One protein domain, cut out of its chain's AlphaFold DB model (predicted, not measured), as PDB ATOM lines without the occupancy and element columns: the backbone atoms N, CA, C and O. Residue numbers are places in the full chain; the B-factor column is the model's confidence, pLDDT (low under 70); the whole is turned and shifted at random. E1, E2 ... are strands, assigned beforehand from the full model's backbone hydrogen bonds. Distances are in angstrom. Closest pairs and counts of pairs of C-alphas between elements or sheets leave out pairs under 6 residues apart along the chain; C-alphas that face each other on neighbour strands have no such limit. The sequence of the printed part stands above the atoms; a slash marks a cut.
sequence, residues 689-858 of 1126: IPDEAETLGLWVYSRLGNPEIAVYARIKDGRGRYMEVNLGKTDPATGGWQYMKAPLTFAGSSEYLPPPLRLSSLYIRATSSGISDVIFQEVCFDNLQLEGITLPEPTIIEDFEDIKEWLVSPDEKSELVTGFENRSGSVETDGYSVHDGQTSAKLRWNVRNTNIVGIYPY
ATOM      1  N   ILE A 689     -20.814 -21.040  -5.860       89.62
ATOM      2  CA  ILE A 689     -21.986 -20.205  -5.603       89.62
ATOM      3  C   ILE A 689     -21.903 -19.772  -4.128       89.62
ATOM      4  O   ILE A 689     -21.872 -20.648  -3.262       89.62
ATOM      5  N   PRO A 690     -21.860 -18.459  -3.830       88.12
ATOM      6  CA  PRO A 690     -21.892 -17.937  -2.467       88.12
ATOM      7  C   PRO A 690     -23.064 -18.479  -1.643       88.12
ATOM      8  O   PRO A 690     -24.177 -18.622  -2.153       88.12
ATOM      9  N   ASP A 691     -22.819 -18.718  -0.355       85.50
ATOM     10  CA  ASP A 691     -23.783 -19.326   0.570       85.50
ATOM     11  C   ASP A 691     -25.051 -18.473   0.763       85.50
ATOM     12  O   ASP A 691     -26.095 -18.986   1.163       85.50
ATOM     13  N   GLU A 692     -24.980 -17.172   0.471       84.50
ATOM     14  CA  GLU A 692     -26.100 -16.233   0.562       84.50
ATOM     15  C   GLU A 692     -27.031 -16.223  -0.666       84.50
ATOM     16  O   GLU A 692     -28.018 -15.479  -0.683       84.50
ATOM     17  N   ALA A 693     -26.720 -16.988  -1.714       85.06
ATOM     18  CA  ALA A 693     -27.511 -17.012  -2.937       85.06
ATOM     19  C   ALA A 693     -28.812 -17.811  -2.761       85.06
ATOM     20  O   ALA A 693     -28.803 -18.972  -2.361       85.06
ATOM     21  N   GLU A 694     -29.943 -17.208  -3.132       88.00
ATOM     22  CA  GLU A 694     -31.264 -17.843  -3.049       88.00
ATOM     23  C   GLU A 694     -31.839 -18.184  -4.422       88.00
ATOM     24  O   GLU A 694     -32.595 -19.149  -4.562       88.00
ATOM     25  N   THR A 695     -31.504 -17.398  -5.444       89.50
ATOM     26  CA  THR A 695     -31.962 -17.611  -6.815       89.50
ATOM     27  C   THR A 695     -30.793 -17.593  -7.788       89.50
ATOM     28  O   THR A 695     -29.833 -16.837  -7.635       89.50
ATOM     29  N   LEU A 696     -30.900 -18.442  -8.808       93.00
ATOM     30  CA  LEU A 696     -30.001 -18.477  -9.953       93.00
ATOM     31  C   LEU A 696     -30.745 -17.917 -11.163       93.00
ATOM     32  O   LEU A 696     -31.834 -18.394 -11.494       93.00
ATOM     33  N   GLY A 697     -30.162 -16.909 -11.802       92.81
ATOM     34  CA  GLY A 697     -30.681 -16.242 -12.988       92.81
ATOM     35  C   GLY A 697     -29.716 -16.351 -14.165       92.81
ATOM     36  O   GLY A 697     -28.504 -16.307 -13.985       92.81
ATOM     37  N   LEU A 698     -30.245 -16.491 -15.376       94.69
ATOM     38  CA  LEU A 698     -29.469 -16.563 -16.610       94.69
ATOM     39  C   LEU A 698     -30.211 -15.844 -17.738       94.69
ATOM     40  O   LEU A 698     -31.406 -16.082 -17.947       94.69
ATOM     41  N   TRP A 699     -29.510 -15.003 -18.500       93.69
ATOM     42  CA  TRP A 699     -30.053 -14.465 -19.744       93.69
ATOM     43  C   TRP A 699     -29.843 -15.456 -20.881       93.69
ATOM     44  O   TRP A 699     -28.747 -15.968 -21.100       93.69
ATOM     45  N   VAL A 700     -30.922 -15.736 -21.613       92.81
ATOM     46  CA  VAL A 700     -30.935 -16.714 -22.702       92.81
ATOM     47  C   VAL A 700     -31.525 -16.076 -23.951       92.81
ATOM     48  O   VAL A 700     -32.650 -15.575 -23.933       92.81
ATOM     49  N   TYR A 701     -30.782 -16.109 -25.051       91.12
ATOM     50  CA  TYR A 701     -31.241 -15.685 -26.366       91.12
ATOM     51  C   TYR A 701     -31.670 -16.895 -27.190       91.12
ATOM     52  O   TYR A 701     -30.862 -17.784 -27.471       91.12
ATOM     53  N   SER A 702     -32.918 -16.892 -27.656       87.94
ATOM     54  CA  SER A 702     -33.409 -17.875 -28.626       87.94
ATOM     55  C   SER A 702     -33.892 -17.188 -29.898       87.94
ATOM     56  O   SER A 702     -34.551 -16.146 -29.863       87.94
ATOM     57  N   ARG A 703     -33.564 -17.766 -31.055       83.06
ATOM     58  CA  ARG A 703     -33.973 -17.221 -32.350       83.06
ATOM     59  C   ARG A 703     -35.451 -17.509 -32.605       83.06
ATOM     60  O   ARG A 703     -35.947 -18.589 -32.294       83.06
ATOM     61  N   LEU A 704     -36.141 -16.567 -33.246       77.19
ATOM     62  CA  LEU A 704     -37.521 -16.763 -33.691       77.19
ATOM     63  C   LEU A 704     -37.625 -18.018 -34.582       77.19
ATOM     64  O   LEU A 704     -36.925 -18.115 -35.592       77.19
ATOM     65  N   GLY A 705     -38.498 -18.958 -34.209       69.06
ATOM     66  CA  GLY A 705     -38.676 -20.238 -34.908       69.06
ATOM     67  C   GLY A 705     -37.830 -21.408 -34.385       69.06
ATOM     68  O   GLY A 705     -37.985 -22.515 -34.899       69.06
ATOM     69  N   ASN A 706     -36.979 -21.206 -33.369       74.88
ATOM     70  CA  ASN A 706     -36.422 -22.318 -32.592       74.88
ATOM     71  C   ASN A 706     -37.555 -23.073 -31.859       74.88
ATOM     72  O   ASN A 706     -38.556 -22.453 -31.489       74.88
ATOM     73  N   PRO A 707     -37.426 -24.393 -31.628       76.19
ATOM     74  CA  PRO A 707     -38.359 -25.133 -30.786       76.19
ATOM     75  C   PRO A 707     -38.331 -24.601 -29.351       76.19
ATOM     76  O   PRO A 707     -37.449 -23.837 -28.967       76.19
ATOM     77  N   GLU A 708     -39.294 -25.031 -28.537       84.44
ATOM     78  CA  GLU A 708     -39.257 -24.753 -27.103       84.44
ATOM     79  C   GLU A 708     -38.009 -25.406 -26.489       84.44
ATOM     80  O   GLU A 708     -37.842 -26.630 -26.558       84.44
ATOM     81  N   ILE A 709     -37.137 -24.581 -25.906       87.56
ATOM     82  CA  ILE A 709     -35.897 -24.998 -25.262       87.56
ATOM     83  C   ILE A 709     -36.048 -24.766 -23.765       87.56
ATOM     84  O   ILE A 709     -36.197 -23.634 -23.310       87.56
ATOM     85  N   ALA A 710     -36.021 -25.849 -22.997       90.62
ATOM     86  CA  ALA A 710     -35.971 -25.792 -21.544       90.62
ATOM     87  C   ALA A 710     -34.514 -25.682 -21.086       90.62
ATOM     88  O   ALA A 710     -33.681 -26.459 -21.552       90.62
ATOM     89  N   VAL A 711     -34.216 -24.744 -20.190       92.50
ATOM     90  CA  VAL A 711     -32.867 -24.472 -19.685       92.50
ATOM     91  C   VAL A 711     -32.765 -24.931 -18.236       92.50
ATOM     92  O   VAL A 711     -33.616 -24.615 -17.405       92.50
ATOM     93  N   TYR A 712     -31.710 -25.676 -17.938       92.62
ATOM     94  CA  TYR A 712     -31.461 -26.281 -16.640       92.62
ATOM     95  C   TYR A 712     -30.047 -25.971 -16.162       92.62
ATOM     96  O   TYR A 712     -29.100 -25.925 -16.948       92.62
ATOM     97  N   ALA A 713     -29.908 -25.825 -14.850       92.25
ATOM     98  CA  ALA A 713     -28.633 -25.783 -14.158       92.25
ATOM     99  C   ALA A 713     -28.471 -27.042 -13.301       92.25
ATOM    100  O   ALA A 713     -29.376 -27.426 -12.562       92.25
ATOM    101  N   ARG A 714     -27.310 -27.688 -13.391       91.38
ATOM    102  CA  ARG A 714     -26.916 -28.793 -12.514       91.38
ATOM    103  C   ARG A 714     -26.119 -28.223 -11.351       91.38
ATOM    104  O   ARG A 714     -25.085 -27.595 -11.576       91.38
ATOM    105  N   ILE A 715     -26.563 -28.463 -10.125       91.69
ATOM    106  CA  ILE A 715     -25.932 -27.917  -8.918       91.69
ATOM    107  C   ILE A 715     -25.506 -29.062  -8.008       91.69
ATOM    108  O   ILE A 715     -26.255 -30.023  -7.838       91.69
ATOM    109  N   LYS A 716     -24.297 -28.965  -7.453       90.62
ATOM    110  CA  LYS A 716     -23.802 -29.825  -6.378       90.62
ATOM    111  C   LYS A 716     -23.998 -29.084  -5.057       90.62
ATOM    112  O   LYS A 716     -23.543 -27.947  -4.936       90.62
ATOM    113  N   ASP A 717     -24.696 -29.698  -4.107       89.00
ATOM    114  CA  ASP A 717     -24.885 -29.130  -2.769       89.00
ATOM    115  C   ASP A 717     -23.695 -29.412  -1.835       89.00
ATOM    116  O   ASP A 717     -22.801 -30.200  -2.158       89.00
ATOM    117  N   GLY A 718     -23.708 -28.807  -0.646       84.88
ATOM    118  CA  GLY A 718     -22.664 -28.959   0.368       84.88
ATOM    119  C   GLY A 718     -22.581 -30.346   0.997       84.88
ATOM    120  O   GLY A 718     -21.636 -30.633   1.721       84.88
ATOM    121  N   ARG A 719     -23.552 -31.222   0.713       83.12
ATOM    122  CA  ARG A 719     -23.513 -32.644   1.074       83.12
ATOM    123  C   ARG A 719     -23.019 -33.509  -0.089       83.12
ATOM    124  O   ARG A 719     -22.875 -34.709   0.076       83.12
ATOM    125  N   GLY A 720     -22.773 -32.943  -1.269       85.50
ATOM    126  CA  GLY A 720     -22.309 -33.660  -2.454       85.50
ATOM    127  C   GLY A 720     -23.412 -34.277  -3.318       85.50
ATOM    128  O   GLY A 720     -23.113 -35.116  -4.170       85.50
ATOM    129  N   ARG A 721     -24.680 -33.886  -3.138       87.69
ATOM    130  CA  ARG A 721     -25.792 -34.306  -4.007       87.69
ATOM    131  C   ARG A 721     -25.880 -33.430  -5.241       87.69
ATOM    132  O   ARG A 721     -25.740 -32.214  -5.154       87.69
ATOM    133  N   TYR A 722     -26.185 -34.054  -6.375       88.25
ATOM    134  CA  TYR A 722     -26.393 -33.361  -7.641       88.25
ATOM    135  C   TYR A 722     -27.878 -33.235  -7.936       88.25
ATOM    136  O   TYR A 722     -28.611 -34.226  -7.908       88.25
ATOM    137  N   MET A 723     -28.300 -32.026  -8.273       87.94
ATOM    138  CA  MET A 723     -29.695 -31.695  -8.525       87.94
ATOM    139  C   MET A 723     -29.870 -30.831  -9.762       87.94
ATOM    140  O   MET A 723     -28.992 -30.057 -10.145       87.94
ATOM    141  N   GLU A 724     -31.024 -31.009 -10.392       89.31
ATOM    142  CA  GLU A 724     -31.457 -30.269 -11.569       89.31
ATOM    143  C   GLU A 724     -32.334 -29.095 -11.113       89.31
ATOM    144  O   GLU A 724     -33.389 -29.293 -10.511       89.31
ATOM    145  N   VAL A 725     -31.897 -27.873 -11.411       90.69
ATOM    146  CA  VAL A 725     -32.661 -26.639 -11.217       90.69
ATOM    147  C   VAL A 725     -33.185 -26.187 -12.576       90.69
ATOM    148  O   VAL A 725     -32.412 -25.880 -13.482       90.69
ATOM    149  N   ASN A 726     -34.507 -26.166 -12.737       91.88
ATOM    150  CA  ASN A 726     -35.163 -25.749 -13.976       91.88
ATOM    151  C   ASN A 726     -35.312 -24.224 -14.011       91.88
ATOM    152  O   ASN A 726     -36.168 -23.682 -13.316       91.88
ATOM    153  N   LEU A 727     -34.498 -23.552 -14.827       91.19
ATOM    154  CA  LEU A 727     -34.473 -22.090 -14.943       91.19
ATOM    155  C   LEU A 727     -35.678 -21.543 -15.721       91.19
ATOM    156  O   LEU A 727     -36.102 -20.411 -15.487       91.19
ATOM    157  N   GLY A 728     -36.239 -22.337 -16.636       90.19
ATOM    158  CA  GLY A 728     -37.388 -21.949 -17.444       90.19
ATOM    159  C   GLY A 728     -37.347 -22.500 -18.865       90.19
ATOM    160  O   GLY A 728     -36.508 -23.326 -19.227       90.19
ATOM    161  N   LYS A 729     -38.293 -22.045 -19.686       90.56
ATOM    162  CA  LYS A 729     -38.434 -22.429 -21.094       90.56
ATOM    163  C   LYS A 729     -38.451 -21.189 -21.974       90.56
ATOM    164  O   LYS A 729     -39.096 -20.204 -21.621       90.56
ATOM    165  N   THR A 730     -37.778 -21.248 -23.118       87.75
ATOM    166  CA  THR A 730     -37.802 -20.165 -24.107       87.75
ATOM    167  C   THR A 730     -39.164 -20.108 -24.789       87.75
ATOM    168  O   THR A 730     -39.668 -21.154 -25.196       87.75
ATOM    169  N   ASP A 731     -39.709 -18.913 -25.014       84.00
ATOM    170  CA  ASP A 731     -40.922 -18.739 -25.828       84.00
ATOM    171  C   ASP A 731     -40.591 -18.725 -27.342       84.00
ATOM    172  O   ASP A 731     -39.946 -17.780 -27.818       84.00
ATOM    173  N   PRO A 732     -41.044 -19.729 -28.126       78.62
ATOM    174  CA  PRO A 732     -40.790 -19.808 -29.567       78.62
ATOM    175  C   PRO A 732     -41.409 -18.665 -30.385       78.62
ATOM    176  O   PRO A 732     -40.971 -18.412 -31.512       78.62
ATOM    177  N   ALA A 733     -42.454 -18.006 -29.863       76.62
ATOM    178  CA  ALA A 733     -43.252 -17.020 -30.593       76.62
ATOM    179  C   ALA A 733     -42.665 -15.602 -30.560       76.62
ATOM    180  O   ALA A 733     -42.933 -14.810 -31.466       76.62
ATOM    181  N   THR A 734     -41.883 -15.274 -29.531       76.19
ATOM    182  CA  THR A 734     -41.306 -13.937 -29.332       76.19
ATOM    183  C   THR A 734     -39.874 -13.841 -29.851       76.19
ATOM    184  O   THR A 734     -39.555 -12.887 -30.563       76.19
ATOM    185  N   GLY A 735     -39.028 -14.837 -29.559       75.25
ATOM    186  CA  GLY A 735     -37.586 -14.769 -29.817       75.25
ATOM    187  C   GLY A 735     -36.892 -13.615 -29.068       75.25
ATOM    188  O   GLY A 735     -37.536 -12.755 -28.471       75.25
ATOM    189  N   GLY A 736     -35.561 -13.578 -29.093       88.31
ATOM    190  CA  GLY A 736     -34.774 -12.556 -28.392       88.31
ATOM    191  C   GLY A 736     -34.261 -12.998 -27.018       88.31
ATOM    192  O   GLY A 736     -34.318 -14.179 -26.679       88.31
ATOM    193  N   TRP A 737     -33.730 -12.036 -26.252       91.25
ATOM    194  CA  TRP A 737     -33.217 -12.240 -24.894       91.25
ATOM    195  C   TRP A 737     -34.349 -12.372 -23.877       91.25
ATOM    196  O   TRP A 737     -35.257 -11.542 -23.831       91.25
ATOM    197  N   GLN A 738     -34.266 -13.400 -23.042       91.38
ATOM    198  CA  GLN A 738     -35.219 -13.696 -21.979       91.38
ATOM    199  C   GLN A 738     -34.442 -13.986 -20.693       91.38
ATOM    200  O   GLN A 738     -33.501 -14.778 -20.708       91.38
ATOM    201  N   TYR A 739     -34.828 -13.346 -19.586       92.12
ATOM    202  CA  TYR A 739     -34.258 -13.644 -18.273       92.12
ATOM    203  C   TYR A 739     -34.994 -14.824 -17.656       92.12
ATOM    204  O   TYR A 739     -36.208 -14.767 -17.441       92.12
ATOM    205  N   MET A 740     -34.255 -15.889 -17.385       91.31
ATOM    206  CA  MET A 740     -34.757 -17.103 -16.762       91.31
ATOM    207  C   MET A 740     -34.202 -17.190 -15.355       91.31
ATOM    208  O   MET A 740     -33.002 -17.013 -15.170       91.31
ATOM    209  N   LYS A 741     -35.051 -17.459 -14.364       92.00
ATOM    210  CA  LYS A 741     -34.593 -17.608 -12.986       92.00
ATOM    211  C   LYS A 741     -35.354 -18.669 -12.226       92.00
ATOM    212  O   LYS A 741     -36.560 -18.827 -12.413       92.00
ATOM    213  N   ALA A 742     -34.650 -19.330 -11.319       91.06
ATOM    214  CA  ALA A 742     -35.223 -20.327 -10.432       91.06
ATOM    215  C   ALA A 742     -34.641 -20.228  -9.018       91.06
ATOM    216  O   ALA A 742     -33.483 -19.834  -8.854       91.06
ATOM    217  N   PRO A 743     -35.433 -20.582  -7.992       89.94
ATOM    218  CA  PRO A 743     -34.933 -20.699  -6.632       89.94
ATOM    219  C   PRO A 743     -33.987 -21.899  -6.497       89.94
ATOM    220  O   PRO A 743     -34.189 -22.947  -7.114       89.94
ATOM    221  N   LEU A 744     -32.973 -21.747  -5.650       89.38
ATOM    222  CA  LEU A 744     -32.048 -22.799  -5.240       89.38
ATOM    223  C   LEU A 744     -32.680 -23.622  -4.110       89.38
ATOM    224  O   LEU A 744     -32.227 -23.580  -2.966       89.38
ATOM    225  N   THR A 745     -33.758 -24.346  -4.423       87.56
ATOM    226  CA  THR A 745     -34.499 -25.206  -3.483       87.56
ATOM    227  C   THR A 745     -34.630 -26.635  -4.010       87.56
ATOM    228  O   THR A 745     -34.419 -26.898  -5.198       87.56
ATOM    229  N   PHE A 746     -34.994 -27.588  -3.144       80.75
ATOM    230  CA  PHE A 746     -35.357 -28.928  -3.621       80.75
ATOM    231  C   PHE A 746     -36.599 -28.856  -4.515       80.75
ATOM    232  O   PHE A 746     -37.529 -28.091  -4.255       80.75
ATOM    233  N   ALA A 747     -36.641 -29.684  -5.561       73.81
ATOM    234  CA  ALA A 747     -37.765 -29.722  -6.490       73.81
ATOM    235  C   ALA A 747     -39.093 -29.964  -5.745       73.81
ATOM    236  O   ALA A 747     -39.251 -30.963  -5.047       73.81
ATOM    237  N   GLY A 748     -40.046 -29.037  -5.883       71.31
ATOM    238  CA  GLY A 748     -41.345 -29.105  -5.201       71.31
ATOM    239  C   GLY A 748     -41.327 -28.740  -3.708       71.31
ATOM    240  O   GLY A 748     -42.377 -28.810  -3.074       71.31
ATOM    241  N   SER A 749     -40.181 -28.324  -3.155       75.62
ATOM    242  CA  SER A 749     -40.020 -27.866  -1.769       75.62
ATOM    243  C   SER A 749     -39.681 -26.374  -1.695       75.62
ATOM    244  O   SER A 749     -39.112 -25.794  -2.623       75.62
ATOM    245  N   SER A 750     -40.001 -25.756  -0.557       80.06
ATOM    246  CA  SER A 750     -39.544 -24.411  -0.184       80.06
ATOM    247  C   SER A 750     -38.202 -24.412   0.562       80.06
ATOM    248  O   SER A 750     -37.727 -23.354   0.957       80.06
ATOM    249  N   GLU A 751     -37.621 -25.585   0.820       83.56
ATOM    250  CA  GLU A 751     -36.345 -25.726   1.524       83.56
ATOM    251  C   GLU A 751     -35.161 -25.466   0.582       83.56
ATOM    252  O   GLU A 751     -35.047 -26.098  -0.473       83.56
ATOM    253  N   TYR A 752     -34.291 -24.528   0.975       84.50
ATOM    254  CA  TYR A 752     -33.078 -24.169   0.241       84.50
ATOM    255  C   TYR A 752     -32.023 -25.272   0.290       84.50
ATOM    256  O   TYR A 752     -31.946 -26.066   1.230       84.50
ATOM    257  N   LEU A 753     -31.191 -25.303  -0.743       85.81
ATOM    258  CA  LEU A 753     -30.109 -26.268  -0.860       85.81
ATOM    259  C   LEU A 753     -28.995 -25.959   0.148       85.81
ATOM    260  O   LEU A 753     -28.643 -24.793   0.323       85.81
ATOM    261  N   PRO A 754     -28.421 -26.976   0.814       86.94
ATOM    262  CA  PRO A 754     -27.408 -26.745   1.833       86.94
ATOM    263  C   PRO A 754     -26.089 -26.266   1.196       86.94
ATOM    264  O   PRO A 754     -25.593 -26.951   0.298       86.94
ATOM    265  N   PRO A 755     -25.496 -25.147   1.651       84.75
ATOM    266  CA  PRO A 755     -24.185 -24.689   1.185       84.75
ATOM    267  C   PRO A 755     -23.031 -25.585   1.688       84.75
ATOM    268  O   PRO A 755     -23.222 -26.319   2.664       84.75
ATOM    269  N   PRO A 756     -21.831 -25.528   1.073       90.50
ATOM    270  CA  PRO A 756     -21.468 -24.709  -0.090       90.50
ATOM    271  C   PRO A 756     -22.052 -25.252  -1.400       90.50
ATOM    272  O   PRO A 756     -22.049 -26.458  -1.642       90.50
ATOM    273  N   LEU A 757     -22.542 -24.359  -2.264       91.25
ATOM    274  CA  LEU A 757     -23.151 -24.722  -3.546       91.25
ATOM    275  C   LEU A 757     -22.145 -24.570  -4.696       91.25
ATOM    276  O   LEU A 757     -21.352 -23.631  -4.736       91.25
ATOM    277  N   ARG A 758     -22.178 -25.490  -5.665       92.56
ATOM    278  CA  ARG A 758     -21.338 -25.424  -6.873       92.56
ATOM    279  C   ARG A 758     -22.145 -25.657  -8.140       92.56
ATOM    280  O   ARG A 758     -22.837 -26.670  -8.267       92.56
ATOM    281  N   LEU A 759     -22.010 -24.767  -9.118       92.50
ATOM    282  CA  LEU A 759     -22.578 -24.956 -10.449       92.50
ATOM    283  C   LEU A 759     -21.735 -25.958 -11.241       92.50
ATOM    284  O   LEU A 759     -20.593 -25.690 -11.614       92.50
ATOM    285  N   SER A 760     -22.328 -27.112 -11.524       90.56
ATOM    286  CA  SER A 760     -21.676 -28.232 -12.202       90.56
ATOM    287  C   SER A 760     -21.774 -28.165 -13.724       90.56
ATOM    288  O   SER A 760     -20.809 -28.526 -14.402       90.56
ATOM    289  N   SER A 761     -22.929 -27.760 -14.259       89.94
ATOM    290  CA  SER A 761     -23.176 -27.612 -15.700       89.94
ATOM    291  C   SER A 761     -24.438 -26.791 -15.976       89.94
ATOM    292  O   SER A 761     -25.334 -26.706 -15.135       89.94
ATOM    293  N   LEU A 762     -24.516 -26.208 -17.171       91.19
ATOM    294  CA  LEU A 762     -25.737 -25.630 -17.734       91.19
ATOM    295  C   LEU A 762     -26.121 -26.455 -18.956       91.19
ATOM    296  O   LEU A 762     -25.282 -26.710 -19.816       91.19
ATOM    297  N   TYR A 763     -27.370 -26.887 -19.062       89.69
ATOM    298  CA  TYR A 763     -27.816 -27.659 -20.217       89.69
ATOM    299  C   TYR A 763     -29.220 -27.309 -20.641       89.69
ATOM    300  O   TYR A 763     -30.030 -26.766 -19.895       89.69
ATOM    301  N   ILE A 764     -29.500 -27.656 -21.885       88.62
ATOM    302  CA  ILE A 764     -30.767 -27.397 -22.526       88.62
ATOM    303  C   ILE A 764     -31.411 -28.698 -22.984       88.62
ATOM    304  O   ILE A 764     -30.729 -29.651 -23.367       88.62
ATOM    305  N   ARG A 765     -32.744 -28.729 -22.950       87.94
ATOM    306  CA  ARG A 765     -33.573 -29.806 -23.492       87.94
ATOM    307  C   ARG A 765     -34.529 -29.208 -24.516       87.94
ATOM    308  O   ARG A 765     -35.435 -28.459 -24.155       87.94
ATOM    309  N   ALA A 766     -34.317 -29.533 -25.785       80.94
ATOM    310  CA  ALA A 766     -35.171 -29.084 -26.877       80.94
ATOM    311  C   ALA A 766     -36.338 -30.061 -27.084       80.94
ATOM    312  O   ALA A 766     -36.148 -31.280 -27.115       80.94
ATOM    313  N   THR A 767     -37.552 -29.540 -27.255       71.81
ATOM    314  CA  THR A 767     -38.709 -30.376 -27.600       71.81
ATOM    315  C   THR A 767     -38.618 -30.792 -29.069       71.81
ATOM    316  O   THR A 767     -38.628 -29.954 -29.969       71.81
ATOM    317  N   SER A 768     -38.544 -32.101 -29.322       60.69
ATOM    318  CA  SER A 768     -38.570 -32.684 -30.668       60.69
ATOM    319  C   SER A 768     -39.969 -32.528 -31.283       60.69
ATOM    320  O   SER A 768     -40.800 -33.436 -31.240       60.69
ATOM    321  N   SER A 769     -40.261 -31.375 -31.873       49.41
ATOM    322  CA  SER A 769     -41.351 -31.244 -32.840       49.41
ATOM    323  C   SER A 769     -40.856 -31.789 -34.183       49.41
ATOM    324  O   SER A 769     -39.867 -31.297 -34.720       49.41
ATOM    325  N   GLY A 770     -41.490 -32.861 -34.670       49.62
ATOM    326  CA  GLY A 770     -41.008 -33.687 -35.782       49.62
ATOM    327  C   GLY A 770     -40.567 -32.932 -37.045       49.62
ATOM    328  O   GLY A 770     -41.102 -31.883 -37.382       49.62
ATOM    329  N   ILE A 771     -39.593 -33.533 -37.743       46.34
ATOM    330  CA  ILE A 771     -39.086 -33.193 -39.087       46.34
ATOM    331  C   ILE A 771     -38.961 -31.675 -39.328       46.34
ATOM    332  O   ILE A 771     -39.651 -31.103 -40.168       46.34
ATOM    333  N   SER A 772     -38.047 -31.011 -38.619       50.84
ATOM    334  CA  SER A 772     -37.562 -29.695 -39.046       50.84
ATOM    335  C   SER A 772     -36.421 -29.863 -40.062       50.84
ATOM    336  O   SER A 772     -35.486 -30.626 -39.807       50.84
ATOM    337  N   ASP A 773     -36.436 -29.118 -41.172       52.09
ATOM    338  CA  ASP A 773     -35.340 -29.066 -42.169       52.09
ATOM    339  C   ASP A 773     -34.026 -28.469 -41.611       52.09
ATOM    340  O   ASP A 773     -32.984 -28.484 -42.268       52.09
ATOM    341  N   VAL A 774     -34.054 -27.952 -40.380       58.38
ATOM    342  CA  VAL A 774     -32.923 -27.308 -39.710       58.38
ATOM    343  C   VAL A 774     -32.101 -28.354 -38.954       58.38
ATOM    344  O   VAL A 774     -32.558 -28.937 -37.975       58.38
ATOM    345  N   ILE A 775     -30.878 -28.606 -39.430       63.47
ATOM    346  CA  ILE A 775     -29.957 -29.615 -38.871       63.47
ATOM    347  C   ILE A 775     -29.222 -29.084 -37.624       63.47
ATOM    348  O   ILE A 775     -28.919 -29.857 -36.720       63.47
ATOM    349  N   PHE A 776     -28.970 -27.772 -37.546       71.75
ATOM    350  CA  PHE A 776     -28.248 -27.132 -36.441       71.75
ATOM    351  C   PHE A 776     -29.079 -26.024 -35.800       71.75
ATOM    352  O   PHE A 776     -29.608 -25.174 -36.514       71.75
ATOM    353  N   GLN A 777     -29.155 -26.019 -34.470       79.19
ATOM    354  CA  GLN A 777     -29.777 -24.952 -33.682       79.19
ATOM    355  C   GLN A 777     -28.735 -24.219 -32.846       79.19
ATOM    356  O   GLN A 777     -27.664 -24.757 -32.562       79.19
ATOM    357  N   GLU A 778     -29.055 -22.971 -32.508       85.88
ATOM    358  CA  GLU A 778     -28.178 -22.043 -31.798       85.88
ATOM    359  C   GLU A 778     -28.968 -21.340 -30.684       85.88
ATOM    360  O   GLU A 778     -30.114 -20.925 -30.896       85.88
ATOM    361  N   VAL A 779     -28.342 -21.209 -29.515       89.25
ATOM    362  CA  VAL A 779     -28.815 -20.459 -28.340       89.25
ATOM    363  C   VAL A 779     -27.634 -19.673 -27.788       89.25
ATOM    364  O   VAL A 779     -26.524 -20.202 -27.780       89.25
ATOM    365  N   CYS A 780     -27.857 -18.438 -27.336       91.06
ATOM    366  CA  CYS A 780     -26.813 -17.675 -26.644       91.06
ATOM    367  C   CYS A 780     -27.138 -17.528 -25.155       91.06
ATOM    368  O   CYS A 780     -28.305 -17.375 -24.794       91.06
ATOM    369  N   PHE A 781     -26.114 -17.579 -24.313       92.44
ATOM    370  CA  PHE A 781     -26.178 -17.341 -22.877       92.44
ATOM    371  C   PHE A 781     -25.332 -16.120 -22.537       92.44
ATOM    372  O   PHE A 781     -24.274 -15.920 -23.131       92.44
ATOM    373  N   ASP A 782     -25.807 -15.301 -21.612       91.25
ATOM    374  CA  ASP A 782     -25.105 -14.105 -21.155       91.25
ATOM    375  C   ASP A 782     -25.473 -13.851 -19.683       91.25
ATOM    376  O   ASP A 782     -26.546 -14.275 -19.241       91.25
ATOM    377  N   ASN A 783     -24.582 -13.212 -18.925       91.75
ATOM    378  CA  ASN A 783     -24.765 -12.818 -17.527       91.75
ATOM    379  C   ASN A 783     -25.473 -13.865 -16.643       91.75
ATOM    380  O   ASN A 783     -26.673 -13.768 -16.354       91.75
ATOM    381  N   LEU A 784     -24.713 -14.839 -16.145       91.81
ATOM    382  CA  LEU A 784     -25.163 -15.733 -15.085       91.81
ATOM    383  C   LEU A 784     -25.103 -15.001 -13.736       91.81
ATOM    384  O   LEU A 784     -24.033 -14.601 -13.273       91.81
ATOM    385  N   GLN A 785     -26.261 -14.822 -13.111       91.81
ATOM    386  CA  GLN A 785     -26.458 -13.938 -11.966       91.81
ATOM    387  C   GLN A 785     -27.050 -14.675 -10.766       91.81
ATOM    388  O   GLN A 785     -27.832 -15.615 -10.909       91.81
ATOM    389  N   LEU A 786     -26.700 -14.208  -9.572       90.50
ATOM    390  CA  LEU A 786     -27.266 -14.667  -8.309       90.50
ATOM    391  C   LEU A 786     -28.021 -13.529  -7.624       90.50
ATOM    392  O   LEU A 786     -27.519 -12.403  -7.554       90.50
ATOM    393  N   GLU A 787     -29.202 -13.828  -7.082       87.00
ATOM    394  CA  GLU A 787     -29.965 -12.911  -6.226       87.00
ATOM    395  C   GLU A 787     -30.168 -13.557  -4.840       87.00
ATOM    396  O   GLU A 787     -30.296 -14.777  -4.708       87.00
ATOM    397  N   GLY A 788     -30.202 -12.741  -3.788       80.19
ATOM    398  CA  GLY A 788     -30.411 -13.185  -2.407       80.19
ATOM    399  C   GLY A 788     -30.834 -12.019  -1.520       80.19
ATOM    400  O   GLY A 788     -30.618 -10.861  -1.873       80.19
ATOM    401  N   ILE A 789     -31.442 -12.289  -0.364       67.75
ATOM    402  CA  ILE A 789     -31.968 -11.231   0.521       67.75
ATOM    403  C   ILE A 789     -30.850 -10.313   1.051       67.75
ATOM    404  O   ILE A 789     -31.067  -9.121   1.276       67.75
ATOM    405  N   THR A 790     -29.646 -10.854   1.237       65.12
ATOM    406  CA  THR A 790     -28.440 -10.129   1.669       65.12
ATOM    407  C   THR A 790     -27.583  -9.613   0.509       65.12
ATOM    408  O   THR A 790     -26.610  -8.902   0.764       65.12
ATOM    409  N   LEU A 791     -27.949  -9.913  -0.744       69.44
ATOM    410  CA  LEU A 791     -27.300  -9.424  -1.963       69.44
ATOM    411  C   LEU A 791     -28.116  -8.237  -2.521       69.44
ATOM    412  O   LEU A 791     -29.131  -8.446  -3.182       69.44
ATOM    413  N   PRO A 792     -27.725  -6.976  -2.243       60.69
ATOM    414  CA  PRO A 792     -28.519  -5.799  -2.607       60.69
ATOM    415  C   PRO A 792     -28.615  -5.551  -4.122       60.69
ATOM    416  O   PRO A 792     -29.520  -4.839  -4.555       60.69
ATOM    417  N   GLU A 793     -27.712  -6.134  -4.916       74.81
ATOM    418  CA  GLU A 793     -27.711  -6.101  -6.382       74.81
ATOM    419  C   GLU A 793     -27.380  -7.506  -6.936       74.81
ATOM    420  O   GLU A 793     -26.623  -8.242  -6.290       74.81
ATOM    421  N   PRO A 794     -27.936  -7.899  -8.103       78.56
ATOM    422  CA  PRO A 794     -27.640  -9.186  -8.730       78.56
ATOM    423  C   PRO A 794     -26.138  -9.302  -9.007       78.56
ATOM    424  O   PRO A 794     -25.559  -8.486  -9.723       78.56
ATOM    425  N   THR A 795     -25.501 -10.313  -8.416       86.69
ATOM    426  CA  THR A 795     -24.055 -10.536  -8.556       86.69
ATOM    427  C   THR A 795     -23.806 -11.454  -9.743       86.69
ATOM    428  O   THR A 795     -24.301 -12.581  -9.757       86.69
ATOM    429  N   ILE A 796     -23.061 -10.976 -10.742       88.38
ATOM    430  CA  ILE A 796     -22.657 -11.780 -11.902       88.38
ATOM    431  C   ILE A 796     -21.518 -12.707 -11.471       88.38
ATOM    432  O   ILE A 796     -20.492 -12.236 -10.982       88.38
ATOM    433  N   ILE A 797     -21.718 -14.014 -11.633       89.69
ATOM    434  CA  ILE A 797     -20.704 -15.042 -11.345       89.69
ATOM    435  C   ILE A 797     -19.991 -15.534 -12.607       89.69
ATOM    436  O   ILE A 797     -18.882 -16.048 -12.511       89.69
ATOM    437  N   GLU A 798     -20.615 -15.364 -13.770       90.81
ATOM    438  CA  GLU A 798     -20.041 -15.639 -15.087       90.81
ATOM    439  C   GLU A 798     -20.673 -14.668 -16.093       90.81
ATOM    440  O   GLU A 798     -21.899 -14.623 -16.218       90.81
ATOM    441  N   ASP A 799     -19.844 -13.874 -16.770       89.31
ATOM    442  CA  ASP A 799     -20.258 -12.892 -17.782       89.31
ATOM    443  C   ASP A 799     -20.134 -13.443 -19.215       89.31
ATOM    444  O   ASP A 799     -20.668 -12.851 -20.144       89.31
ATOM    445  N   PHE A 800     -19.506 -14.612 -19.390       89.75
ATOM    446  CA  PHE A 800     -19.254 -15.267 -20.674       89.75
ATOM    447  C   PHE A 800     -18.359 -14.474 -21.643       89.75
ATOM    448  O   PHE A 800     -18.331 -14.777 -22.842       89.75
ATOM    449  N   GLU A 801     -17.554 -13.539 -21.130       88.19
ATOM    450  CA  GLU A 801     -16.597 -12.769 -21.935       88.19
ATOM    451  C   GLU A 801     -15.350 -13.581 -22.329       88.19
ATOM    452  O   GLU A 801     -14.702 -13.313 -23.347       88.19
ATOM    453  N   ASP A 802     -15.002 -14.611 -21.545       84.56
ATOM    454  CA  ASP A 802     -13.970 -15.598 -21.887       84.56
ATOM    455  C   ASP A 802     -14.485 -17.027 -21.693       84.56
ATOM    456  O   ASP A 802     -14.558 -17.554 -20.587       84.56
ATOM    457  N   ILE A 803     -14.786 -17.704 -22.803       81.81
ATOM    458  CA  ILE A 803     -15.378 -19.044 -22.769       81.81
ATOM    459  C   ILE A 803     -14.358 -20.187 -22.761       81.81
ATOM    460  O   ILE A 803     -14.741 -21.350 -22.849       81.81
ATOM    461  N   LYS A 804     -13.051 -19.895 -22.660       80.38
ATOM    462  CA  LYS A 804     -11.987 -20.923 -22.715       80.38
ATOM    463  C   LYS A 804     -12.142 -22.026 -21.672       80.38
ATOM    464  O   LYS A 804     -11.680 -23.142 -21.897       80.38
ATOM    465  N   GLU A 805     -12.759 -21.709 -20.541       81.19
ATOM    466  CA  GLU A 805     -12.952 -22.633 -19.424       81.19
ATOM    467  C   GLU A 805     -14.252 -23.444 -19.543       81.19
ATOM    468  O   GLU A 805     -14.468 -24.377 -18.769       81.19
ATOM    469  N   TRP A 806     -15.088 -23.147 -20.542       84.19
ATOM    470  CA  TRP A 806     -16.342 -23.840 -20.814       84.19
ATOM    471  C   TRP A 806     -16.208 -24.755 -22.028       84.19
ATOM    472  O   TRP A 806     -15.811 -24.338 -23.116       84.19
ATOM    473  N   LEU A 807     -16.595 -26.020 -21.874       80.31
ATOM    474  CA  LEU A 807     -16.630 -26.967 -22.989       80.31
ATOM    475  C   LEU A 807     -18.013 -27.608 -23.105       80.31
ATOM    476  O   LEU A 807     -18.739 -27.765 -22.124       80.31
ATOM    477  N   VAL A 808     -18.382 -27.965 -24.335       76.56
ATOM    478  CA  VAL A 808     -19.636 -28.670 -24.636       76.56
ATOM    479  C   VAL A 808     -19.514 -30.140 -24.250       76.56
ATOM    480  O   VAL A 808     -18.444 -30.731 -24.390       76.56
ATOM    481  N   SER A 809     -20.634 -30.726 -23.818       64.56
ATOM    482  CA  SER A 809     -20.777 -32.157 -23.534       64.56
ATOM    483  C   SER A 809     -20.124 -33.036 -24.612       64.56
ATOM    484  O   SER A 809     -20.382 -32.819 -25.803       64.56
ATOM    485  N   PRO A 810     -19.357 -34.072 -24.226       58.09
ATOM    486  CA  PRO A 810     -19.048 -35.184 -25.119       58.09
ATOM    487  C   PRO A 810     -20.350 -35.814 -25.642       58.09
ATOM    488  O   PRO A 810     -21.341 -35.872 -24.908       58.09
ATOM    489  N   ASP A 811     -20.366 -36.254 -26.902       56.62
ATOM    490  CA  ASP A 811     -21.529 -36.925 -27.498       56.62
ATOM    491  C   ASP A 811     -21.692 -38.331 -26.898       56.62
ATOM    492  O   ASP A 811     -20.821 -39.183 -27.086       56.62
ATOM    493  N   GLU A 812     -22.812 -38.595 -26.212       49.75
ATOM    494  CA  GLU A 812     -23.139 -39.921 -25.652       49.75
ATOM    495  C   GLU A 812     -23.173 -41.028 -26.727       49.75
ATOM    496  O   GLU A 812     -23.004 -42.206 -26.406       49.75
ATOM    497  N   LYS A 813     -23.358 -40.674 -28.010       47.88
ATOM    498  CA  LYS A 813     -23.485 -41.618 -29.133       47.88
ATOM    499  C   LYS A 813     -22.249 -41.718 -30.031       47.88
ATOM    500  O   LYS A 813     -22.274 -42.505 -30.974       47.88
ATOM    501  N   SER A 814     -21.174 -40.962 -29.792       46.00
ATOM    502  CA  SER A 814     -19.985 -41.025 -30.660       46.00
ATOM    503  C   SER A 814     -19.240 -42.356 -30.484       46.00
ATOM    504  O   SER A 814     -18.947 -42.763 -29.366       46.00
ATOM    505  N   GLU A 815     -18.937 -43.058 -31.581       39.72
ATOM    506  CA  GLU A 815     -18.239 -44.361 -31.597       39.72
ATOM    507  C   GLU A 815     -16.700 -44.251 -31.583       39.72
ATOM    508  O   GLU A 815     -16.011 -45.262 -31.461       39.72
ATOM    509  N   LEU A 816     -16.134 -43.045 -31.696       38.72
ATOM    510  CA  LEU A 816     -14.691 -42.846 -31.879       38.72
ATOM    511  C   LEU A 816     -13.939 -42.689 -30.542       38.72
ATOM    512  O   LEU A 816     -14.414 -42.052 -29.607       38.72
ATOM    513  N   VAL A 817     -12.747 -43.290 -30.464       41.28
ATOM    514  CA  VAL A 817     -11.921 -43.456 -29.243       41.28
ATOM    515  C   VAL A 817     -11.206 -42.166 -28.800       41.28
ATOM    516  O   VAL A 817     -10.681 -42.093 -27.696       41.28
ATOM    517  N   THR A 818     -11.213 -41.110 -29.617       37.03
ATOM    518  CA  THR A 818     -10.564 -39.831 -29.297       37.03
ATOM    519  C   THR A 818     -11.603 -38.725 -29.112       37.03
ATOM    520  O   THR A 818     -12.344 -38.372 -30.029       37.03
ATOM    521  N   GLY A 819     -11.655 -38.153 -27.906       41.78
ATOM    522  CA  GLY A 819     -12.615 -37.122 -27.480       41.78
ATOM    523  C   GLY A 819     -12.486 -35.747 -28.154       41.78
ATOM    524  O   GLY A 819     -12.993 -34.762 -27.618       41.78
ATOM    525  N   PHE A 820     -11.833 -35.645 -29.314       40.38
ATOM    526  CA  PHE A 820     -11.492 -34.356 -29.923       40.38
ATOM    527  C   PHE A 820     -12.250 -34.011 -31.214       40.38
ATOM    528  O   PHE A 820     -12.247 -32.841 -31.581       40.38
ATOM    529  N   GLU A 821     -12.954 -34.945 -31.872       40.78
ATOM    530  CA  GLU A 821     -13.517 -34.664 -33.213       40.78
ATOM    531  C   GLU A 821     -15.052 -34.693 -33.345       40.78
ATOM    532  O   GLU A 821     -15.567 -34.168 -34.327       40.78
ATOM    533  N   ASN A 822     -15.811 -35.203 -32.367       46.88
ATOM    534  CA  ASN A 822     -17.283 -35.219 -32.431       46.88
ATOM    535  C   ASN A 822     -17.919 -34.827 -31.090       46.88
ATOM    536  O   ASN A 822     -18.380 -35.666 -30.319       46.88
ATOM    537  N   ARG A 823     -17.952 -33.522 -30.809       56.91
ATOM    538  CA  ARG A 823     -18.846 -32.952 -29.792       56.91
ATOM    539  C   ARG A 823     -20.224 -32.751 -30.429       56.91
ATOM    540  O   ARG A 823     -20.303 -32.310 -31.575       56.91
ATOM    541  N   SER A 824     -21.315 -33.021 -29.704       56.12
ATOM    542  CA  SER A 824     -22.688 -32.815 -30.215       56.12
ATOM    543  C   SER A 824     -23.005 -31.348 -30.541       56.12
ATOM    544  O   SER A 824     -24.039 -31.054 -31.150       56.12
ATOM    545  N   GLY A 825     -22.107 -30.438 -30.156       69.12
ATOM    546  CA  GLY A 825     -22.139 -29.023 -30.462       69.12
ATOM    547  C   GLY A 825     -20.798 -28.317 -30.238       69.12
ATOM    548  O   GLY A 825     -19.843 -28.918 -29.746       69.12
ATOM    549  N   SER A 826     -20.738 -27.033 -30.582       79.62
ATOM    550  CA  SER A 826     -19.650 -26.115 -30.231       79.62
ATOM    551  C   SER A 826     -20.174 -25.004 -29.324       79.62
ATOM    552  O   SER A 826     -21.343 -24.621 -29.404       79.62
ATOM    553  N   VAL A 827     -19.311 -24.525 -28.430       84.69
ATOM    554  CA  VAL A 827     -19.535 -23.303 -27.663       84.69
ATOM    555  C   VAL A 827     -18.497 -22.297 -28.135       84.69
ATOM    556  O   VAL A 827     -17.304 -22.599 -28.170       84.69
ATOM    557  N   GLU A 828     -18.963 -21.147 -28.598       87.19
ATOM    558  CA  GLU A 828     -18.141 -20.101 -29.198       87.19
ATOM    559  C   GLU A 828     -18.567 -18.749 -28.635       87.19
ATOM    560  O   GLU A 828     -19.733 -18.548 -28.301       87.19
ATOM    561  N   THR A 829     -17.641 -17.801 -28.566       86.44
ATOM    562  CA  THR A 829     -17.969 -16.409 -28.242       86.44
ATOM    563  C   THR A 829     -18.673 -15.749 -29.429       86.44
ATOM    564  O   THR A 829     -18.165 -15.799 -30.556       86.44
ATOM    565  N   ASP A 830     -19.809 -15.095 -29.199       85.06
ATOM    566  CA  ASP A 830     -20.546 -14.326 -30.202       85.06
ATOM    567  C   ASP A 830     -20.551 -12.835 -29.855       85.06
ATOM    568  O   ASP A 830     -21.027 -12.436 -28.803       85.06
ATOM    569  N   GLY A 831     -20.035 -11.998 -30.757       83.12
ATOM    570  CA  GLY A 831     -20.025 -10.537 -30.588       83.12
ATOM    571  C   GLY A 831     -21.209  -9.825 -31.252       83.12
ATOM    572  O   GLY A 831     -21.194  -8.602 -31.373       83.12
ATOM    573  N   TYR A 832     -22.194 -10.568 -31.770       80.31
ATOM    574  CA  TYR A 832     -23.342 -10.005 -32.494       80.31
ATOM    575  C   TYR A 832     -24.618 -10.013 -31.655       80.31
ATOM    576  O   TYR A 832     -25.371  -9.040 -31.667       80.31
ATOM    577  N   SER A 833     -24.865 -11.111 -30.948       83.62
ATOM    578  CA  SER A 833     -26.025 -11.315 -30.087       83.62
ATOM    579  C   SER A 833     -25.544 -11.241 -28.646       83.62
ATOM    580  O   SER A 833     -25.318 -12.266 -28.020       83.62
ATOM    581  N   VAL A 834     -25.341 -10.019 -28.153       86.56
ATOM    582  CA  VAL A 834     -24.818  -9.716 -26.810       86.56
ATOM    583  C   VAL A 834     -25.916  -9.023 -26.006       86.56
ATOM    584  O   VAL A 834     -26.639  -8.187 -26.560       86.56
ATOM    585  N   HIS A 835     -26.106  -9.409 -24.748       86.06
ATOM    586  CA  HIS A 835     -27.045  -8.751 -23.843       86.06
ATOM    587  C   HIS A 835     -26.359  -7.596 -23.105       86.06
ATOM    588  O   HIS A 835     -26.903  -6.491 -23.071       86.06
ATOM    589  N   ASP A 836     -25.169  -7.843 -22.560       84.75
ATOM    590  CA  ASP A 836     -24.341  -6.874 -21.839       84.75
ATOM    591  C   ASP A 836     -22.852  -7.128 -22.143       84.75
ATOM    592  O   ASP A 836     -22.495  -8.221 -22.555       84.75
ATOM    593  N   GLY A 837     -21.980  -6.127 -22.002       87.19
ATOM    594  CA  GLY A 837     -20.544  -6.311 -22.274       87.19
ATOM    595  C   GLY A 837     -20.136  -6.368 -23.765       87.19
ATOM    596  O   GLY A 837     -20.609  -5.561 -24.575       87.19
ATOM    597  N   GLN A 838     -19.161  -7.218 -24.120       86.31
ATOM    598  CA  GLN A 838     -18.565  -7.339 -25.464       86.31
ATOM    599  C   GLN A 838     -18.968  -8.614 -26.213       86.31
ATOM    600  O   GLN A 838     -19.056  -8.567 -27.447       86.31
ATOM    601  N   THR A 839     -19.178  -9.737 -25.524       90.06
ATOM    602  CA  THR A 839     -19.445 -11.046 -26.137       90.06
ATOM    603  C   THR A 839     -20.399 -11.901 -25.302       90.06
ATOM    604  O   THR A 839     -20.490 -11.724 -24.100       90.06
ATOM    605  N   SER A 840     -21.109 -12.839 -25.940       90.50
ATOM    606  CA  SER A 840     -21.952 -13.832 -25.260       90.50
ATOM    607  C   SER A 840     -21.558 -15.273 -25.614       90.50
ATOM    608  O   SER A 840     -20.895 -15.535 -26.627       90.50
ATOM    609  N   ALA A 841     -21.990 -16.239 -24.803       90.56
ATOM    610  CA  ALA A 841     -21.768 -17.664 -25.025       90.56
ATOM    611  C   ALA A 841     -22.762 -18.247 -26.032       90.56
ATOM    612  O   ALA A 841     -23.898 -18.554 -25.680       90.56
ATOM    613  N   LYS A 842     -22.346 -18.503 -27.272       89.88
ATOM    614  CA  LYS A 842     -23.188 -19.152 -28.283       89.88
ATOM    615  C   LYS A 842     -22.972 -20.660 -28.301       89.88
ATOM    616  O   LYS A 842     -21.923 -21.144 -28.725       89.88
ATOM    617  N   LEU A 843     -23.998 -21.406 -27.901       89.00
ATOM    618  CA  LEU A 843     -24.070 -22.860 -28.003       89.00
ATOM    619  C   LEU A 843     -24.765 -23.262 -29.303       89.00
ATOM    620  O   LEU A 843     -25.936 -22.948 -29.521       89.00
ATOM    621  N   ARG A 844     -24.060 -24.017 -30.144       86.12
ATOM    622  CA  ARG A 844     -24.579 -24.571 -31.397       86.12
ATOM    623  C   ARG A 844     -24.549 -26.088 -31.351       86.12
ATOM    624  O   ARG A 844     -23.487 -26.641 -31.109       86.12
ATOM    625  N   TRP A 845     -25.648 -26.780 -31.649       81.44
ATOM    626  CA  TRP A 845     -25.691 -28.253 -31.630       81.44
ATOM    627  C   TRP A 845     -26.514 -28.848 -32.773       81.44
ATOM    628  O   TRP A 845     -27.308 -28.161 -33.422       81.44
ATOM    629  N   ASN A 846     -26.305 -30.141 -33.033       77.19
ATOM    630  CA  ASN A 846     -27.066 -30.900 -34.024       77.19
ATOM    631  C   ASN A 846     -28.264 -31.610 -33.375       77.19
ATOM    632  O   ASN A 846     -28.112 -32.608 -32.668       77.19
ATOM    633  N   VAL A 847     -29.465 -31.127 -33.686       70.50
ATOM    634  CA  VAL A 847     -30.736 -31.603 -33.109       70.50
ATOM    635  C   VAL A 847     -31.089 -33.019 -33.579       70.50
ATOM    636  O   VAL A 847     -31.832 -33.728 -32.912       70.50
ATOM    637  N   ARG A 848     -30.539 -33.481 -34.717       66.81
ATOM    638  CA  ARG A 848     -30.740 -34.869 -35.173       66.81
ATOM    639  C   ARG A 848     -29.988 -35.885 -34.313       66.81
ATOM    640  O   ARG A 848     -30.420 -37.034 -34.244       66.81
ATOM    641  N   ASN A 849     -28.884 -35.484 -33.684       64.81
ATOM    642  CA  ASN A 849     -28.062 -36.384 -32.873       64.81
ATOM    643  C   ASN A 849     -28.591 -36.475 -31.435       64.81
ATOM    644  O   ASN A 849     -28.781 -37.581 -30.909       64.81
ATOM    645  N   THR A 850     -28.864 -35.317 -30.823       71.88
ATOM    646  CA  THR A 850     -29.344 -35.209 -29.443       71.88
ATOM    647  C   THR A 850     -30.288 -34.020 -29.248       71.88
ATOM    648  O   THR A 850     -30.099 -32.945 -29.815       71.88
ATOM    649  N   ASN A 851     -31.290 -34.220 -28.389       76.38
ATOM    650  CA  ASN A 851     -32.193 -33.172 -27.906       76.38
ATOM    651  C   ASN A 851     -31.734 -32.580 -26.563       76.38
ATOM    652  O   ASN A 851     -32.397 -31.688 -26.036       76.38
ATOM    653  N   ILE A 852     -30.639 -33.096 -25.996       80.00
ATOM    654  CA  ILE A 852     -30.044 -32.647 -24.736       80.00
ATOM    655  C   ILE A 852     -28.583 -32.290 -25.001       80.00
ATOM    656  O   ILE A 852     -27.813 -33.129 -25.469       80.00
ATOM    657  N   VAL A 853     -28.197 -31.052 -24.702       81.31
ATOM    658  CA  VAL A 853     -26.812 -30.583 -24.825       81.31
ATOM    659  C   VAL A 853     -26.499 -29.619 -23.690       81.31
ATOM    660  O   VAL A 853     -27.355 -28.833 -23.291       81.31
ATOM    661  N   GLY A 854     -25.284 -29.687 -23.153       85.06
ATOM    662  CA  GLY A 854     -24.847 -28.818 -22.065       85.06
ATOM    663  C   GLY A 854     -23.440 -28.280 -22.246       85.06
ATOM    664  O   GLY A 854     -22.646 -28.843 -23.003       85.06
ATOM    665  N   ILE A 855     -23.164 -27.196 -21.530       87.00
ATOM    666  CA  ILE A 855     -21.860 -26.571 -21.340       87.00
ATOM    667  C   ILE A 855     -21.421 -26.764 -19.884       87.00
ATOM    668  O   ILE A 855     -22.225 -26.697 -18.951       87.00
ATOM    669  N   TYR A 856     -20.136 -27.040 -19.696       87.19
ATOM    670  CA  TYR A 856     -19.560 -27.417 -18.409       87.19
ATOM    671  C   TYR A 856     -18.366 -26.509 -18.113       87.19
ATOM    672  O   TYR A 856     -17.480 -26.427 -18.967       87.19
ATOM    673  N   PRO A 857     -18.305 -25.871 -16.933       86.19
ATOM    674  CA  PRO A 857     -17.135 -25.115 -16.503       86.19
ATOM    675  C   PRO A 857     -16.053 -26.079 -16.001       86.19
ATOM    676  O   PRO A 857     -16.315 -26.888 -15.115       86.19
ATOM    677  N   TYR A 858     -14.835 -26.026 -16.534       82.62
ATOM    678  CA  TYR A 858     -13.731 -26.929 -16.170       82.62
ATOM    679  C   TYR A 858     -14.096 -28.431 -16.237       82.62
ATOM    680  O   TYR A 858     -14.043 -29.125 -15.213       82.62
TER     681      TYR A 858
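AT A GLANCE: This is residues 689 to 858 of the 1126 residues of the protein "ABC transporter permease" of Dehalococcoidia bacterium (UniProt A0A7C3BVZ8). What is the overall shape? Two strongly twisted sheets stand face to face as a sandwich, with the strands of the one crossed at 46 degrees to those of the other. One side of the sandwich has the edge strands E3 and E4 close together, another has E8 and E9, while the hairpin of E6 and E7 reaches toward one end. What are the sheets made of? The printed part has 170 residues with no named helix and eleven named strands, E1 to E11 in order along the chain, and its class is all strand. E1, E4, E6, E7, E9 and E10 make a branched antiparallel sheet, and the other sheet runs E3, E2, E5, E11, E8, all antiparallel. The whole is compact, with a radius of gyration of the C-alphas of 16.1 A and spans of 47 by 37 by 32 A.

HOW THE PARTS SIT: Which strands are beside the longest one? E6, residues 776 to 788, has E1, residues 695 to 702, on one side, and on the other side E7, residues 791 to 798, and E10, residues 840 to 846. The pairing is staggered: E10 pairs over residues 776 to 781 of E6, E1 over 779 to 787 and E7 over 784 to 788. Within hydrogen-bond range are N 697 and O 785 at 2.8 A, N 786 and O 795 at 2.9 A, and N 781 and O 841 at 2.8 A. What else belongs to this sheet? E4, residues 736 to 743, is an edge strand antiparallel to E1 at 158 degrees, with N 698 and O 740 2.8 A apart. E9, residues 825 to 830, another edge strand, forms a hairpin with E10, with N 826 and O 844 2.8 A apart. How is the second sheet built? E2, residues 709 to 716, forms a hairpin with the edge strand E3, residues 722 to 729, with N 725 and O 713 2.8 A apart, and is antiparallel to E5, residues 757 to 766, with N 712 and O 763 2.8 A apart. E11, residues 852 to 857, is antiparallel to E5, with N 764 and O 853 2.8 A apart, and to the edge strand E8, residues 806 to 808, with N 856 and O 807 2.9 A apart. Where do the two sheets come close? The closest C-alphas of E3 and E4 are those of Leu 727 and Lys 741, 4.9 A apart, and those of E8 and E9 are Val 808 and Ser 826, 6.2 A apart. E6 and E11 are apart.

IN THESE COORDINATES: Where do the strands begin and end? E1 begins at C-alpha 695, (-31.962, -17.611, -6.815), and E11 ends at C-alpha 857, (-17.135, -25.115, -16.503). How long are they? From first to last C-alpha E6 spans 36.8 A, E5 26.6 A, E4 23.2 A, E2 22.9 A, E1 21.9 A, E3 21.1 A and E10 19.9 A. E11 spans 17.1 A, E7 16.2 A, E9 14.8 A and E8 7.0 A. Do any bend? E5 bends by 52 degrees at residue 760, and E7 by 52 degrees at residue 794, C-alpha (-27.640, -9.186, -8.730).

THE WHOLE: How far does it reach? The two C-alphas farthest apart are those of Pro 792 and Glu 815, 49.3 A. The printed part has no cut. Which links are long? Those from E4 to E5, residues 744 to 756, and from E8 to E9, residues 809 to 824, whose C-alphas lie 12 to 27 A from the mean of the C-alphas. Where is confidence low? The mean pLDDT of the printed part is 79.9, and 32 residues are under 70, among them 768 to 775, 789 to 792 and 809 to 825.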